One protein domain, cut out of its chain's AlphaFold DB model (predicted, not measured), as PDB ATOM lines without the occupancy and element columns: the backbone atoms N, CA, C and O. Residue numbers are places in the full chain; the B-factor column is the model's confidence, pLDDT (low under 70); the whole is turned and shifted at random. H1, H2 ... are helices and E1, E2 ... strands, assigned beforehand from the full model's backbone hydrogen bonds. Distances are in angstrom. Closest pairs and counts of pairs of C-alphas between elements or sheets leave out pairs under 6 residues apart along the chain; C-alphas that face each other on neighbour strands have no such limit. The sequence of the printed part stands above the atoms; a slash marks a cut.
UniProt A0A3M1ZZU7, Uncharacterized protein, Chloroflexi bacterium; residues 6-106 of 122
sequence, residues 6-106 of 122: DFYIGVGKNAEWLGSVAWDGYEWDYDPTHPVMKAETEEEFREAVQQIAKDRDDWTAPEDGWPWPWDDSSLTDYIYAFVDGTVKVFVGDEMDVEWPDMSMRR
ATOM      1  N   ASP A   6      -6.239 -42.352  36.462       97.00
ATOM      2  CA  ASP A   6      -7.599 -41.931  36.778       97.00
ATOM      3  C   ASP A   6      -7.659 -40.422  37.039       97.00
ATOM      4  O   ASP A   6      -6.714 -39.824  37.562       97.00
ATOM      5  N   PHE A   7      -8.793 -39.809  36.703       98.31
ATOM      6  CA  PHE A   7      -9.025 -38.375  36.873       98.31
ATOM      7  C   PHE A   7     -10.174 -38.122  37.838       98.31
ATOM      8  O   PHE A   7     -11.240 -38.729  37.701       98.31
ATOM      9  N   TYR A   8      -9.978 -37.205  38.788       98.31
ATOM     10  CA  TYR A   8     -10.952 -36.921  39.839       98.31
ATOM     11  C   TYR A   8     -11.152 -35.434  40.125       98.31
ATOM     12  O   TYR A   8     -10.229 -34.626  40.020       98.31
ATOM     13  N   ILE A   9     -12.354 -35.098  40.596       98.38
ATOM     14  CA  ILE A   9     -12.592 -33.913  41.424       98.38
ATOM     15  C   ILE A   9     -12.621 -34.333  42.892       98.38
ATOM     16  O   ILE A   9     -13.389 -35.214  43.287       98.38
ATOM     17  N   GLY A  10     -11.809 -33.668  43.709       96.50
ATOM     18  CA  GLY A  10     -11.667 -33.971  45.127       96.50
ATOM     19  C   GLY A  10     -10.871 -35.251  45.405       96.50
ATOM     20  O   GLY A  10     -10.311 -35.883  44.514       96.50
ATOM     21  N   VAL A  11     -10.814 -35.612  46.686       94.44
ATOM     22  CA  VAL A  11     -10.161 -36.821  47.216       94.44
ATOM     23  C   VAL A  11     -11.072 -37.490  48.241       94.44
ATOM     24  O   VAL A  11     -12.004 -36.866  48.760       94.44
ATOM     25  N   GLY A  12     -10.785 -38.745  48.579       92.25
ATOM     26  CA  GLY A  12     -11.593 -39.503  49.528       92.25
ATOM     27  C   GLY A  12     -12.710 -40.296  48.845       92.25
ATOM     28  O   GLY A  12     -12.950 -40.195  47.643       92.25
ATOM     29  N   LYS A  13     -13.484 -41.022  49.655       93.38
ATOM     30  CA  LYS A  13     -14.621 -41.855  49.215       93.38
ATOM     31  C   LYS A  13     -15.713 -41.111  48.433       93.38
ATOM     32  O   LYS A  13     -16.535 -41.751  47.787       93.38
ATOM     33  N   ASN A  14     -15.740 -39.783  48.524       93.12
ATOM     34  CA  ASN A  14     -16.717 -38.926  47.851       93.12
ATOM     35  C   ASN A  14     -16.144 -38.210  46.619       93.12
ATOM     36  O   ASN A  14     -16.829 -37.348  46.072       93.12
ATOM     37  N   ALA A  15     -14.904 -38.508  46.216       96.31
ATOM     38  CA  ALA A  15     -14.324 -37.936  45.010       96.31
ATOM     39  C   ALA A  15     -15.181 -38.287  43.784       96.31
ATOM     40  O   ALA A  15     -15.747 -39.378  43.681       96.31
ATOM     41  N   GLU A  16     -15.281 -37.359  42.842       97.94
ATOM     42  CA  GLU A  16     -15.988 -37.595  41.589       97.94
ATOM     43  C   GLU A  16     -14.998 -38.073  40.540       97.94
ATOM     44  O   GLU A  16     -14.109 -37.328  40.140       97.94
ATOM     45  N   TRP A  17     -15.164 -39.306  40.081       98.00
ATOM     46  CA  TRP A  17     -14.376 -39.847  38.982       98.00
ATOM     47  C   TRP A  17     -14.861 -39.318  37.636       98.00
ATOM     48  O   TRP A  17     -16.046 -39.422  37.307       98.00
ATOM     49  N   LEU A  18     -13.923 -38.796  36.852       98.25
ATOM     50  CA  LEU A  18     -14.172 -38.207  35.541       98.25
ATOM     51  C   LEU A  18     -13.876 -39.163  34.387       98.25
ATOM     52  O   LEU A  18     -14.355 -38.925  33.283       98.25
ATOM     53  N   GLY A  19     -13.105 -40.220  34.633       97.19
ATOM     54  CA  GLY A  19     -12.700 -41.194  33.627       97.19
ATOM     55  C   GLY A  19     -11.252 -41.635  33.795       97.19
ATOM     56  O   GLY A  19     -10.573 -41.254  34.757       97.19
ATOM     57  N   SER A  20     -10.795 -42.462  32.858       96.62
ATOM     58  CA  SER A  20      -9.506 -43.145  32.959       96.62
ATOM     59  C   SER A  20      -8.821 -43.337  31.609       96.62
ATOM     60  O   SER A  20      -9.487 -43.455  30.580       96.62
ATOM     61  N   VAL A  21      -7.493 -43.464  31.634       95.56
ATOM     62  CA  VAL A  21      -6.662 -43.900  30.496       95.56
ATOM     63  C   VAL A  21      -5.891 -45.173  30.835       95.56
ATOM     64  O   VAL A  21      -5.480 -45.388  31.979       95.56
ATOM     65  N   ALA A  22      -5.690 -46.031  29.836       92.19
ATOM     66  CA  ALA A  22      -5.094 -47.354  30.017       92.19
ATOM     67  C   ALA A  22      -3.587 -47.402  29.750       92.19
ATOM     68  O   ALA A  22      -2.915 -48.326  30.226       92.19
ATOM     69  N   TRP A  23      -3.067 -46.428  29.005       91.31
ATOM     70  CA  TRP A  23      -1.675 -46.369  28.571       91.31
ATOM     71  C   TRP A  23      -1.081 -44.982  28.813       91.31
ATOM     72  O   TRP A  23      -1.781 -43.978  28.740       91.31
ATOM     73  N   ASP A  24       0.227 -44.925  29.060       93.12
ATOM     74  CA  ASP A  24       1.003 -43.686  29.203       93.12
ATOM     75  C   ASP A  24       0.431 -42.660  30.201       93.12
ATOM     76  O   ASP A  24       0.655 -41.462  30.074       93.12
ATOM     77  N   GLY A  25      -0.249 -43.128  31.254       94.06
ATOM     78  CA  GLY A  25      -0.892 -42.285  32.267       94.06
ATOM     79  C   GLY A  25       0.042 -41.357  33.059       94.06
ATOM     80  O   GLY A  25      -0.428 -40.531  33.832       94.06
ATOM     81  N   TYR A  26       1.357 -41.458  32.864       93.69
ATOM     82  CA  TYR A  26       2.357 -40.555  33.438       93.69
ATOM     83  C   TYR A  26       2.549 -39.258  32.632       93.69
ATOM     84  O   TYR A  26       3.278 -38.374  33.078       93.69
ATOM     85  N   GLU A  27       2.006 -39.162  31.409       94.44
ATOM     86  CA  GLU A  27       2.425 -38.145  30.430       94.44
ATOM     87  C   GLU A  27       2.238 -36.705  30.918       94.44
ATOM     88  O   GLU A  27       3.075 -35.845  30.644       94.44
ATOM     89  N   TRP A  28       1.193 -36.463  31.707       95.31
ATOM     90  CA  TRP A  28       0.877 -35.136  32.221       95.31
ATOM     91  C   TRP A  28       1.750 -34.719  33.400       95.31
ATOM     92  O   TRP A  28       2.099 -33.549  33.493       95.31
ATOM     93  N   ASP A  29       2.167 -35.649  34.259       93.62
ATOM     94  CA  ASP A  29       3.073 -35.338  35.371       93.62
ATOM     95  C   ASP A  29       4.449 -34.844  34.872       93.62
ATOM     96  O   ASP A  29       5.057 -33.945  35.452       93.62
ATOM     97  N   TYR A  30       4.911 -35.347  33.721       92.25
ATOM     98  CA  TYR A  30       6.142 -34.864  33.079       92.25
ATOM     99  C   TYR A  30       5.967 -33.586  32.246       92.25
ATOM    100  O   TYR A  30       6.973 -32.992  31.842       92.25
ATOM    101  N   ASP A  31       4.732 -33.145  31.997       94.19
ATOM    102  CA  ASP A  31       4.427 -31.888  31.318       94.19
ATOM    103  C   ASP A  31       3.655 -30.930  32.245       94.19
ATOM    104  O   ASP A  31       2.432 -30.789  32.140       94.19
ATOM    105  N   PRO A  32       4.361 -30.171  33.108       90.81
ATOM    106  CA  PRO A  32       3.727 -29.196  33.995       90.81
ATOM    107  C   PRO A  32       3.063 -28.037  33.233       90.81
ATOM    108  O   PRO A  32       2.414 -27.188  33.844       90.81
ATOM    109  N   THR A  33       3.250 -27.950  31.910       95.38
ATOM    110  CA  THR A  33       2.593 -26.942  31.076       95.38
ATOM    111  C   THR A  33       1.268 -27.418  30.489       95.38
ATOM    112  O   THR A  33       0.504 -26.581  29.992       95.38
ATOM    113  N   HIS A  34       0.964 -28.716  30.586       97.19
ATOM    114  CA  HIS A  34      -0.272 -29.293  30.080       97.19
ATOM    115  C   HIS A  34      -1.496 -28.676  30.782       97.19
ATOM    116  O   HIS A  34      -1.461 -28.484  32.001       97.19
ATOM    117  N   PRO A  35      -2.609 -28.395  30.069       97.69
ATOM    118  CA  PRO A  35      -3.803 -27.784  30.659       97.69
ATOM    119  C   PRO A  35      -4.325 -28.496  31.910       97.69
ATOM    120  O   PRO A  35      -4.721 -27.836  32.863       97.69
ATOM    121  N   VAL A  36      -4.248 -29.833  31.942       97.50
ATOM    122  CA  VAL A  36      -4.668 -30.619  33.113       97.50
ATOM    123  C   VAL A  36      -3.845 -30.281  34.354       97.50
ATOM    124  O   VAL A  36      -4.414 -30.189  35.425       97.50
ATOM    125  N   MET A  37      -2.540 -30.020  34.224       97.75
ATOM    126  CA  MET A  37      -1.656 -29.690  35.350       97.75
ATOM    127  C   MET A  37      -1.725 -28.218  35.753       97.75
ATOM    128  O   MET A  37      -1.359 -27.857  36.869       97.75
ATOM    129  N   LYS A  38      -2.179 -27.361  34.836       97.44
ATOM    130  CA  LYS A  38      -2.263 -25.911  35.026       97.44
ATOM    131  C   LYS A  38      -3.618 -25.420  35.523       97.44
ATOM    132  O   LYS A  38      -3.734 -24.224  35.767       97.44
ATOM    133  N   ALA A  39      -4.620 -26.287  35.609       97.88
ATOM    134  CA  ALA A  39      -5.957 -25.893  36.025       97.88
ATOM    135  C   ALA A  39      -5.935 -25.263  37.428       97.88
ATOM    136  O   ALA A  39      -5.431 -25.863  38.380       97.88
ATOM    137  N   GLU A  40      -6.506 -24.066  37.548       97.50
ATOM    138  CA  GLU A  40      -6.673 -23.336  38.815       97.50
ATOM    139  C   GLU A  40      -8.134 -23.387  39.289       97.50
ATOM    140  O   GLU A  40      -8.453 -23.070  40.439       97.50
ATOM    141  N   THR A  41      -9.038 -23.827  38.411       98.50
ATOM    142  CA  THR A  41     -10.459 -24.024  38.698       98.50
ATOM    143  C   THR A  41     -10.931 -25.426  38.315       98.50
ATOM    144  O   THR A  41     -10.365 -26.092  37.448       98.50
ATOM    145  N   GLU A  42     -12.010 -25.871  38.960       98.31
ATOM    146  CA  GLU A  42     -12.631 -27.164  38.657       98.31
ATOM    147  C   GLU A  42     -13.112 -27.227  37.199       98.31
ATOM    148  O   GLU A  42     -12.985 -28.259  36.543       98.31
ATOM    149  N   GLU A  43     -13.639 -26.114  36.684       98.44
ATOM    150  CA  GLU A  43     -14.115 -25.996  35.306       98.44
ATOM    151  C   GLU A  43     -12.970 -26.192  34.305       98.44
ATOM    152  O   GLU A  43     -13.070 -27.058  33.438       98.44
ATOM    153  N   GLU A  44     -11.844 -25.498  34.492       98.44
ATOM    154  CA  GLU A  44     -10.645 -25.664  33.654       98.44
ATOM    155  C   GLU A  44     -10.113 -27.100  33.686       98.44
ATOM    156  O   GLU A  44      -9.726 -27.648  32.651       98.44
ATOM    157  N   PHE A  45     -10.115 -27.738  34.861       98.69
ATOM    158  CA  PHE A  45      -9.680 -29.126  34.981       98.69
ATOM    159  C   PHE A  45     -10.599 -30.069  34.204       98.69
ATOM    160  O   PHE A  45     -10.124 -30.910  33.442       98.69
ATOM    161  N   ARG A  46     -11.922 -29.908  34.340       98.62
ATOM    162  CA  ARG A  46     -12.904 -30.709  33.595       98.62
ATOM    163  C   ARG A  46     -12.763 -30.512  32.090       98.62
ATOM    164  O   ARG A  46     -12.808 -31.496  31.357       98.62
ATOM    165  N   GLU A  47     -12.571 -29.281  31.626       98.50
ATOM    166  CA  GLU A  47     -12.339 -28.991  30.208       98.50
ATOM    167  C   GLU A  47     -11.056 -29.653  29.693       98.50
ATOM    168  O   GLU A  47     -11.065 -30.274  28.625       98.50
ATOM    169  N   ALA A  48      -9.969 -29.597  30.468       98.38
ATOM    170  CA  ALA A  48      -8.714 -30.257  30.126       98.38
ATOM    171  C   ALA A  48      -8.858 -31.788  30.062       98.38
ATOM    172  O   ALA A  48      -8.389 -32.413  29.109       98.38
ATOM    173  N   VAL A  49      -9.556 -32.395  31.027       98.38
ATOM    174  CA  VAL A  49      -9.853 -33.838  31.027       98.38
ATOM    175  C   VAL A  49     -10.757 -34.220  29.852       98.38
ATOM    176  O   VAL A  49     -10.528 -35.236  29.201       98.38
ATOM    177  N   GLN A  50     -11.739 -33.390  29.496       98.12
ATOM    178  CA  GLN A  50     -12.557 -33.615  28.300       98.12
ATOM    179  C   GLN A  50     -11.754 -33.529  27.001       98.12
ATOM    180  O   GLN A  50     -12.134 -34.157  26.012       98.12
ATOM    181  N   GLN A  51     -10.677 -32.743  26.965       98.06
ATOM    182  CA  GLN A  51      -9.785 -32.718  25.813       98.06
ATOM    183  C   GLN A  51      -8.991 -34.026  25.714       98.06
ATOM    184  O   GLN A  51      -8.993 -34.643  24.651       98.06
ATOM    185  N   ILE A  52      -8.453 -34.524  26.834       97.44
ATOM    186  CA  ILE A  52      -7.829 -35.860  26.914       97.44
ATOM    187  C   ILE A  52      -8.801 -36.938  26.415       97.44
ATOM    188  O   ILE A  52      -8.439 -37.753  25.571       97.44
ATOM    189  N   ALA A  53     -10.059 -36.897  26.863       96.12
ATOM    190  CA  ALA A  53     -11.095 -37.846  26.457       96.12
ATOM    191  C   ALA A  53     -11.363 -37.879  24.941       96.12
ATOM    192  O   ALA A  53     -11.786 -38.906  24.411       96.12
ATOM    193  N   LYS A  54     -11.148 -36.760  24.238       96.69
ATOM    194  CA  LYS A  54     -11.304 -36.669  22.776       96.69
ATOM    195  C   LYS A  54     -10.062 -37.143  22.028       96.69
ATOM    196  O   LYS A  54     -10.196 -37.660  20.923       96.69
ATOM    197  N   ASP A  55      -8.888 -36.936  22.615       95.62
ATOM    198  CA  ASP A  55      -7.598 -37.184  21.967       95.62
ATOM    199  C   ASP A  55      -7.090 -38.620  22.182       95.62
ATOM    200  O   ASP A  55      -6.249 -39.102  21.422       95.62
ATOM    201  N   ARG A  56      -7.598 -39.319  23.206       93.56
ATOM    202  CA  ARG A  56      -7.156 -40.660  23.613       93.56
ATOM    203  C   ARG A  56      -8.129 -41.755  23.168       93.56
ATOM    204  O   ARG A  56      -9.258 -41.835  23.645       93.56
ATOM    205  N   ASP A  57      -7.658 -42.680  22.333       92.31
ATOM    206  CA  ASP A  57      -8.436 -43.862  21.911       92.31
ATOM    207  C   ASP A  57      -8.715 -44.850  23.067       92.31
ATOM    208  O   ASP A  57      -9.693 -45.613  23.047       92.31
ATOM    209  N   ASP A  58      -7.852 -44.837  24.084       92.31
ATOM    210  CA  ASP A  58      -7.903 -45.686  25.273       92.31
ATOM    211  C   ASP A  58      -8.668 -45.066  26.452       92.31
ATOM    212  O   ASP A  58      -8.669 -45.630  27.548       92.31
ATOM    213  N   TRP A  59      -9.335 -43.931  26.231       94.69
ATOM    214  CA  TRP A  59     -10.182 -43.290  27.227       94.69
ATOM    215  C   TRP A  59     -11.379 -44.166  27.615       94.69
ATOM    216  O   TRP A  59     -12.074 -44.719  26.756       94.69
ATOM    217  N   THR A  60     -11.659 -44.234  28.916       94.75
ATOM    218  CA  THR A  60     -12.896 -44.798  29.468       94.75
ATOM    219  C   THR A  60     -13.684 -43.706  30.175       94.75
ATOM    220  O   THR A  60     -13.205 -43.126  31.153       94.75
ATOM    221  N   ALA A  61     -14.892 -43.436  29.684       94.12
ATOM    222  CA  ALA A  61     -15.784 -42.443  30.266       94.12
ATOM    223  C   ALA A  61     -16.616 -43.034  31.425       94.12
ATOM    224  O   ALA A  61     -16.828 -44.249  31.473       94.12
ATOM    225  N   PRO A  62     -17.154 -42.213  32.345       94.75
ATOM    226  CA  PRO A  62     -17.983 -42.704  33.445       94.75
ATOM    227  C   PRO A  62     -19.195 -43.535  33.005       94.75
ATOM    228  O   PRO A  62     -19.570 -44.485  33.695       94.75
ATOM    229  N   GLU A  63     -19.794 -43.192  31.865       93.12
ATOM    230  CA  GLU A  63     -20.909 -43.904  31.233       93.12
ATOM    231  C   GLU A  63     -20.533 -45.277  30.655       93.12
ATOM    232  O   GLU A  63     -21.407 -46.137  30.534       93.12
ATOM    233  N   ASP A  64     -19.254 -45.504  30.345       90.50
ATOM    234  CA  ASP A  64     -18.730 -46.808  29.920       90.50
ATOM    235  C   ASP A  64     -18.526 -47.752  31.124       90.50
ATOM    236  O   ASP A  64     -18.493 -48.979  30.990       90.50
ATOM    237  N   GLY A  65     -18.461 -47.194  32.332       91.88
ATOM    238  CA  GLY A  65     -18.201 -47.934  33.557       91.88
ATOM    239  C   GLY A  65     -16.712 -48.065  33.863       91.88
ATOM    240  O   GLY A  65     -15.847 -47.552  33.167       91.88
ATOM    241  N   TRP A  66     -16.413 -48.732  34.969       92.44
ATOM    242  CA  TRP A  66     -15.082 -48.809  35.547       92.44
ATOM    243  C   TRP A  66     -14.208 -49.851  34.830       92.44
ATOM    244  O   TRP A  66     -14.566 -51.037  34.841       92.44
ATOM    245  N   PRO A  67     -13.067 -49.447  34.230       91.50
ATOM    246  CA  PRO A  67     -12.297 -50.306  33.326       91.50
ATOM    247  C   PRO A  67     -11.357 -51.285  34.041       91.50
ATOM    248  O   PRO A  67     -10.749 -52.143  33.391       91.50
ATOM    249  N   TRP A  68     -11.207 -51.172  35.363       90.56
ATOM    250  CA  TRP A  68     -10.186 -51.900  36.112       90.56
ATOM    251  C   TRP A  68     -10.719 -53.129  36.862       90.56
ATOM    252  O   TRP A  68     -11.866 -53.147  37.323       90.56
ATOM    253  N   PRO A  69      -9.884 -54.175  37.034       87.12
ATOM    254  CA  PRO A  69     -10.278 -55.396  37.740       87.12
ATOM    255  C   PRO A  69     -10.362 -55.226  39.264       87.12
ATOM    256  O   PRO A  69     -10.882 -56.113  39.934       87.12
ATOM    257  N   TRP A  70      -9.856 -54.122  39.807       89.94
ATOM    258  CA  TRP A  70      -9.903 -53.784  41.229       89.94
ATOM    259  C   TRP A  70     -11.102 -52.890  41.567       89.94
ATOM    260  O   TRP A  70     -11.841 -52.471  40.672       89.94
ATOM    261  N   ASP A  71     -11.360 -52.682  42.857       92.81
ATOM    262  CA  ASP A  71     -12.578 -52.015  43.334       92.81
ATOM    263  C   ASP A  71     -12.451 -50.486  43.383       92.81
ATOM    264  O   ASP A  71     -13.467 -49.818  43.305       92.81
ATOM    265  N   ASP A  72     -11.250 -49.912  43.456       92.62
ATOM    266  CA  ASP A  72     -11.038 -48.461  43.567       92.62
ATOM    267  C   ASP A  72      -9.670 -48.041  42.996       92.62
ATOM    268  O   ASP A  72      -8.864 -48.881  42.616       92.62
ATOM    269  N   SER A  73      -9.348 -46.751  42.925       92.56
ATOM    270  CA  SER A  73      -8.076 -46.313  42.324       92.56
ATOM    271  C   SER A  73      -6.803 -46.654  43.116       92.56
ATOM    272  O   SER A  73      -5.722 -46.282  42.668       92.56
ATOM    273  N   SER A  74      -6.867 -47.375  44.246       89.62
ATOM    274  CA  SER A  74      -5.678 -47.684  45.072       89.62
ATOM    275  C   SER A  74      -4.600 -48.509  44.358       89.62
ATOM    276  O   SER A  74      -3.457 -48.546  44.804       89.62
ATOM    277  N   LEU A  75      -4.954 -49.181  43.260       89.25
ATOM    278  CA  LEU A  75      -4.032 -49.964  42.429       89.25
ATOM    279  C   LEU A  75      -3.769 -49.326  41.056       89.25
ATOM    280  O   LEU A  75      -3.114 -49.943  40.211       89.25
ATOM    281  N   THR A  76      -4.281 -48.118  40.813       90.69
ATOM    282  CA  THR A  76      -3.996 -47.356  39.595       90.69
ATOM    283  C   THR A  76      -2.624 -46.689  39.713       90.69
ATOM    284  O   THR A  76      -2.258 -46.188  40.770       90.69
ATOM    285  N   ASP A  77      -1.852 -46.673  38.621       93.38
ATOM    286  CA  ASP A  77      -0.474 -46.177  38.644       93.38
ATOM    287  C   ASP A  77      -0.395 -44.662  38.936       93.38
ATOM    288  O   ASP A  77       0.459 -44.238  39.714       93.38
ATOM    289  N   TYR A  78      -1.284 -43.867  38.324       95.38
ATOM    290  CA  TYR A  78      -1.390 -42.414  38.501       95.38
ATOM    291  C   TYR A  78      -2.827 -41.986  38.793       95.38
ATOM    292  O   TYR A  78      -3.781 -42.491  38.202       95.38
ATOM    293  N   ILE A  79      -2.992 -40.985  39.649       96.62
ATOM    294  CA  ILE A  79      -4.274 -40.308  39.830       96.62
ATOM    295  C   ILE A  79      -4.056 -38.806  39.801       96.62
ATOM    296  O   ILE A  79      -3.280 -38.274  40.593       96.62
ATOM    297  N   TYR A  80      -4.787 -38.128  38.922       97.56
ATOM    298  CA  TYR A  80      -4.821 -36.674  38.832       97.56
ATOM    299  C   TYR A  80      -6.116 -36.187  39.465       97.56
ATOM    300  O   TYR A  80      -7.204 -36.451  38.951       97.56
ATOM    301  N   ALA A  81      -6.009 -35.477  40.583       97.44
ATOM    302  CA  ALA A  81      -7.170 -34.978  41.302       97.44
ATOM    303  C   ALA A  81      -7.111 -33.463  41.464       97.44
ATOM    304  O   ALA A  81      -6.130 -32.925  41.982       97.44
ATOM    305  N   PHE A  82      -8.184 -32.776  41.082       98.44
ATOM    306  CA  PHE A  82      -8.338 -31.356  41.372       98.44
ATOM    307  C   PHE A  82      -8.871 -31.162  42.798       98.44
ATOM    308  O   PHE A  82      -9.979 -31.592  43.121       98.44
ATOM    309  N   VAL A  83      -8.079 -30.535  43.668       96.25
ATOM    310  CA  VAL A  83      -8.358 -30.373  45.103       96.25
ATOM    311  C   VAL A  83      -7.926 -28.983  45.557       96.25
ATOM    312  O   VAL A  83      -6.775 -28.601  45.371       96.25
ATOM    313  N   ASP A  84      -8.826 -28.243  46.209       93.50
ATOM    314  CA  ASP A  84      -8.536 -26.934  46.815       93.50
ATOM    315  C   ASP A  84      -7.887 -25.912  45.853       93.50
ATOM    316  O   ASP A  84      -6.996 -25.158  46.242       93.50
ATOM    317  N   GLY A  85      -8.332 -25.873  44.590       95.94
ATOM    318  CA  GLY A  85      -7.851 -24.895  43.604       95.94
ATOM    319  C   GLY A  85      -6.566 -25.294  42.871       95.94
ATOM    320  O   GLY A  85      -5.946 -24.450  42.234       95.94
ATOM    321  N   THR A  86      -6.122 -26.545  42.995       96.75
ATOM    322  CA  THR A  86      -4.907 -27.039  42.334       96.75
ATOM    323  C   THR A  86      -5.009 -28.526  42.014       96.75
ATOM    324  O   THR A  86      -5.822 -29.244  42.597       96.75
ATOM    325  N   VAL A  87      -4.165 -29.008  41.107       97.38
ATOM    326  CA  VAL A  87      -4.073 -30.431  40.773       97.38
ATOM    327  C   VAL A  87      -3.011 -31.112  41.619       97.38
ATOM    328  O   VAL A  87      -1.879 -30.646  41.737       97.38
ATOM    329  N   LYS A  88      -3.393 -32.242  42.208       95.81
ATOM    330  CA  LYS A  88      -2.508 -33.148  42.935       95.81
ATOM    331  C   LYS A  88      -2.362 -34.436  42.144       95.81
ATOM    332  O   LYS A  88      -3.350 -34.966  41.636       95.81
ATOM    333  N   VAL A  89      -1.131 -34.930  42.080       95.62
ATOM    334  CA  VAL A  89      -0.798 -36.216  41.471       95.62
ATOM    335  C   VAL A  89      -0.500 -37.200  42.589       95.62
ATOM    336  O   VAL A  89       0.287 -36.902  43.486       95.62
ATOM    337  N   PHE A  90      -1.147 -38.356  42.541       93.56
ATOM    338  CA  PHE A  90      -0.887 -39.478  43.432       93.56
ATOM    339  C   PHE A  90      -0.299 -40.612  42.597       93.56
ATOM    340  O   PHE A  90      -0.859 -40.946  41.552       93.56
ATOM    341  N   VAL A  91       0.819 -41.188  43.039       91.00
ATOM    342  CA  VAL A  91       1.558 -42.208  42.285       91.00
ATOM    343  C   VAL A  91       1.730 -43.461  43.138       91.00
ATOM    344  O   VAL A  91       2.224 -43.387  44.261       91.00
ATOM    345  N   GLY A  92       1.354 -44.615  42.589       75.38
ATOM    346  CA  GLY A  92       1.591 -45.920  43.210       75.38
ATOM    347  C   GLY A  92       0.978 -46.085  44.607       75.38
ATOM    348  O   GLY A  92      -0.171 -45.729  44.846       75.38
ATOM    349  N   ASP A  93       1.749 -46.664  45.526       63.16
ATOM    350  CA  ASP A  93       1.353 -47.016  46.895       63.16
ATOM    351  C   ASP A  93       1.441 -45.852  47.899       63.16
ATOM    352  O   ASP A  93       1.156 -46.039  49.082       63.16
ATOM    353  N   GLU A  94       1.747 -44.630  47.450       59.03
ATOM    354  CA  GLU A  94       1.772 -43.419  48.291       59.03
ATOM    355  C   GLU A  94       0.364 -42.898  48.667       59.03
ATOM    356  O   GLU A  94       0.175 -41.727  49.005       59.03
ATOM    357  N   MET A  95      -0.656 -43.758  48.620       61.00
ATOM    358  CA  MET A  95      -2.062 -43.386  48.764       61.00
ATOM    359  C   MET A  95      -2.648 -43.826  50.103       61.00
ATOM    360  O   MET A  95      -3.497 -44.709  50.167       61.00
ATOM    361  N   ASP A  96      -2.315 -43.101  51.173       71.25
ATOM    362  CA  ASP A  96      -3.130 -43.064  52.407       71.25
ATOM    363  C   ASP A  96      -4.462 -42.296  52.173       71.25
ATOM    364  O   ASP A  96      -4.978 -41.571  53.027       71.25
ATOM    365  N   VAL A  97      -5.020 -42.415  50.963       82.00
ATOM    366  CA  VAL A  97      -6.249 -41.777  50.495       82.00
ATOM    367  C   VAL A  97      -7.187 -42.884  50.039       82.00
ATOM    368  O   VAL A  97      -6.896 -43.626  49.108       82.00
ATOM    369  N   GLU A  98      -8.335 -42.988  50.699       87.81
ATOM    370  CA  GLU A  98      -9.398 -43.887  50.262       87.81
ATOM    371  C   GLU A  98     -10.070 -43.312  49.009       87.81
ATOM    372  O   GLU A  98     -10.454 -42.144  49.007       87.81
ATOM    373  N   TRP A  99     -10.265 -44.120  47.972       92.44
ATOM    374  CA  TRP A  99     -10.970 -43.711  46.753       92.44
ATOM    375  C   TRP A  99     -12.408 -44.248  46.737       92.44
ATOM    376  O   TRP A  99     -12.750 -45.122  47.540       92.44
ATOM    377  N   PRO A 100     -13.295 -43.702  45.886       93.69
ATOM    378  CA  PRO A 100     -14.650 -44.220  45.750       93.69
ATOM    379  C   PRO A 100     -14.653 -45.696  45.339       93.69
ATOM    380  O   PRO A 100     -13.869 -46.108  44.487       93.69
ATOM    381  N   ASP A 101     -15.574 -46.475  45.908       94.00
ATOM    382  CA  ASP A 101     -15.814 -47.859  45.494       94.00
ATOM    383  C   ASP A 101     -16.504 -47.888  44.119       94.00
ATOM    384  O   ASP A 101     -17.631 -47.414  43.934       94.00
ATOM    385  N   MET A 102     -15.803 -48.466  43.151       93.56
ATOM    386  CA  MET A 102     -16.172 -48.597  41.748       93.56
ATOM    387  C   MET A 102     -16.670 -49.990  41.377       93.56
ATOM    388  O   MET A 102     -17.026 -50.222  40.217       93.56
ATOM    389  N   SER A 103     -16.752 -50.921  42.330       88.75
ATOM    390  CA  SER A 103     -17.189 -52.304  42.090       88.75
ATOM    391  C   SER A 103     -18.543 -52.373  41.372       88.75
ATOM    392  O   SER A 103     -18.718 -53.156  40.437       88.75
ATOM    393  N   MET A 104     -19.476 -51.484  41.729       88.12
ATOM    394  CA  MET A 104     -20.804 -51.367  41.112       88.12
ATOM    395  C   MET A 104     -20.783 -50.809  39.684       88.12
ATOM    396  O   MET A 104     -21.747 -50.995  38.942       88.12
ATOM    397  N   ARG A 105     -19.711 -50.109  39.297       86.19
ATOM    398  CA  ARG A 105     -19.510 -49.556  37.950       86.19
ATOM    399  C   ARG A 105     -18.688 -50.484  37.057       86.19
ATOM    400  O   ARG A 105     -18.572 -50.193  35.874       86.19
ATOM    401  N   ARG A 106     -18.106 -51.563  37.595       85.50
ATOM    402  CA  ARG A 106     -17.156 -52.437  36.889       85.50
ATOM    403  C   ARG A 106     -17.686 -52.912  35.541       85.50
ATOM    404  O   ARG A 106     -18.691 -53.616  35.461       85.50
TER     405      ARG A 106
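This is residues 6 to 106 of the 122 residues of an uncharacterized protein of Chloroflexi bacterium (UniProt A0A3M1ZZU7). Little regular structure is present: a small twisted four-stranded sheet has H2 lying over one face, short H1 beside H2, and long loops round the outside. The printed part has 101 residues, with named elements E1, E2, H1, H2, E3, E4 in that order, mixed in class and holding only 40 residues. The mixed sheet runs E2, E1, E3, E4. The whole is compact, radius of gyration of the C-alphas 12.4 A, spanning 33 by 30 by 22 A.

E1, residues 6 to 9, and E2, residues 16 to 21, form an antiparallel hairpin, with N 7 and O 19 within hydrogen-bond range at 3.0 A. H1, residues 35 to 38, too short for an O i to N i+4 pair, touches residues 44 to 49 alone of H2, residues 42 to 55; the closest C-alphas, Val 36 and Ala 48, are 5.0 A apart. H2, with every such pair within range, is over E1, along the strands, at a height over the sheet of 9.3 A. E3, residues 78 to 83, is parallel to E1 (N 8 to O 80, 2.9 A) and forms an antiparallel hairpin with E4, residues 86 to 91 (N 81 to O 88, 2.9 A).

E1 begins at C-alpha 6 (-7.599, -41.931, 36.778); E4 ends at C-alpha 91 (1.558, -42.208, 42.285). H2 is 20.1 A long.

The farthest C-alphas, Thr 33 and Met 104, are 35.3 A apart. The printed part has no cut. The links E2 to H1 and H2 to E3 are long. Residues 93 to 95 have pLDDT under 70.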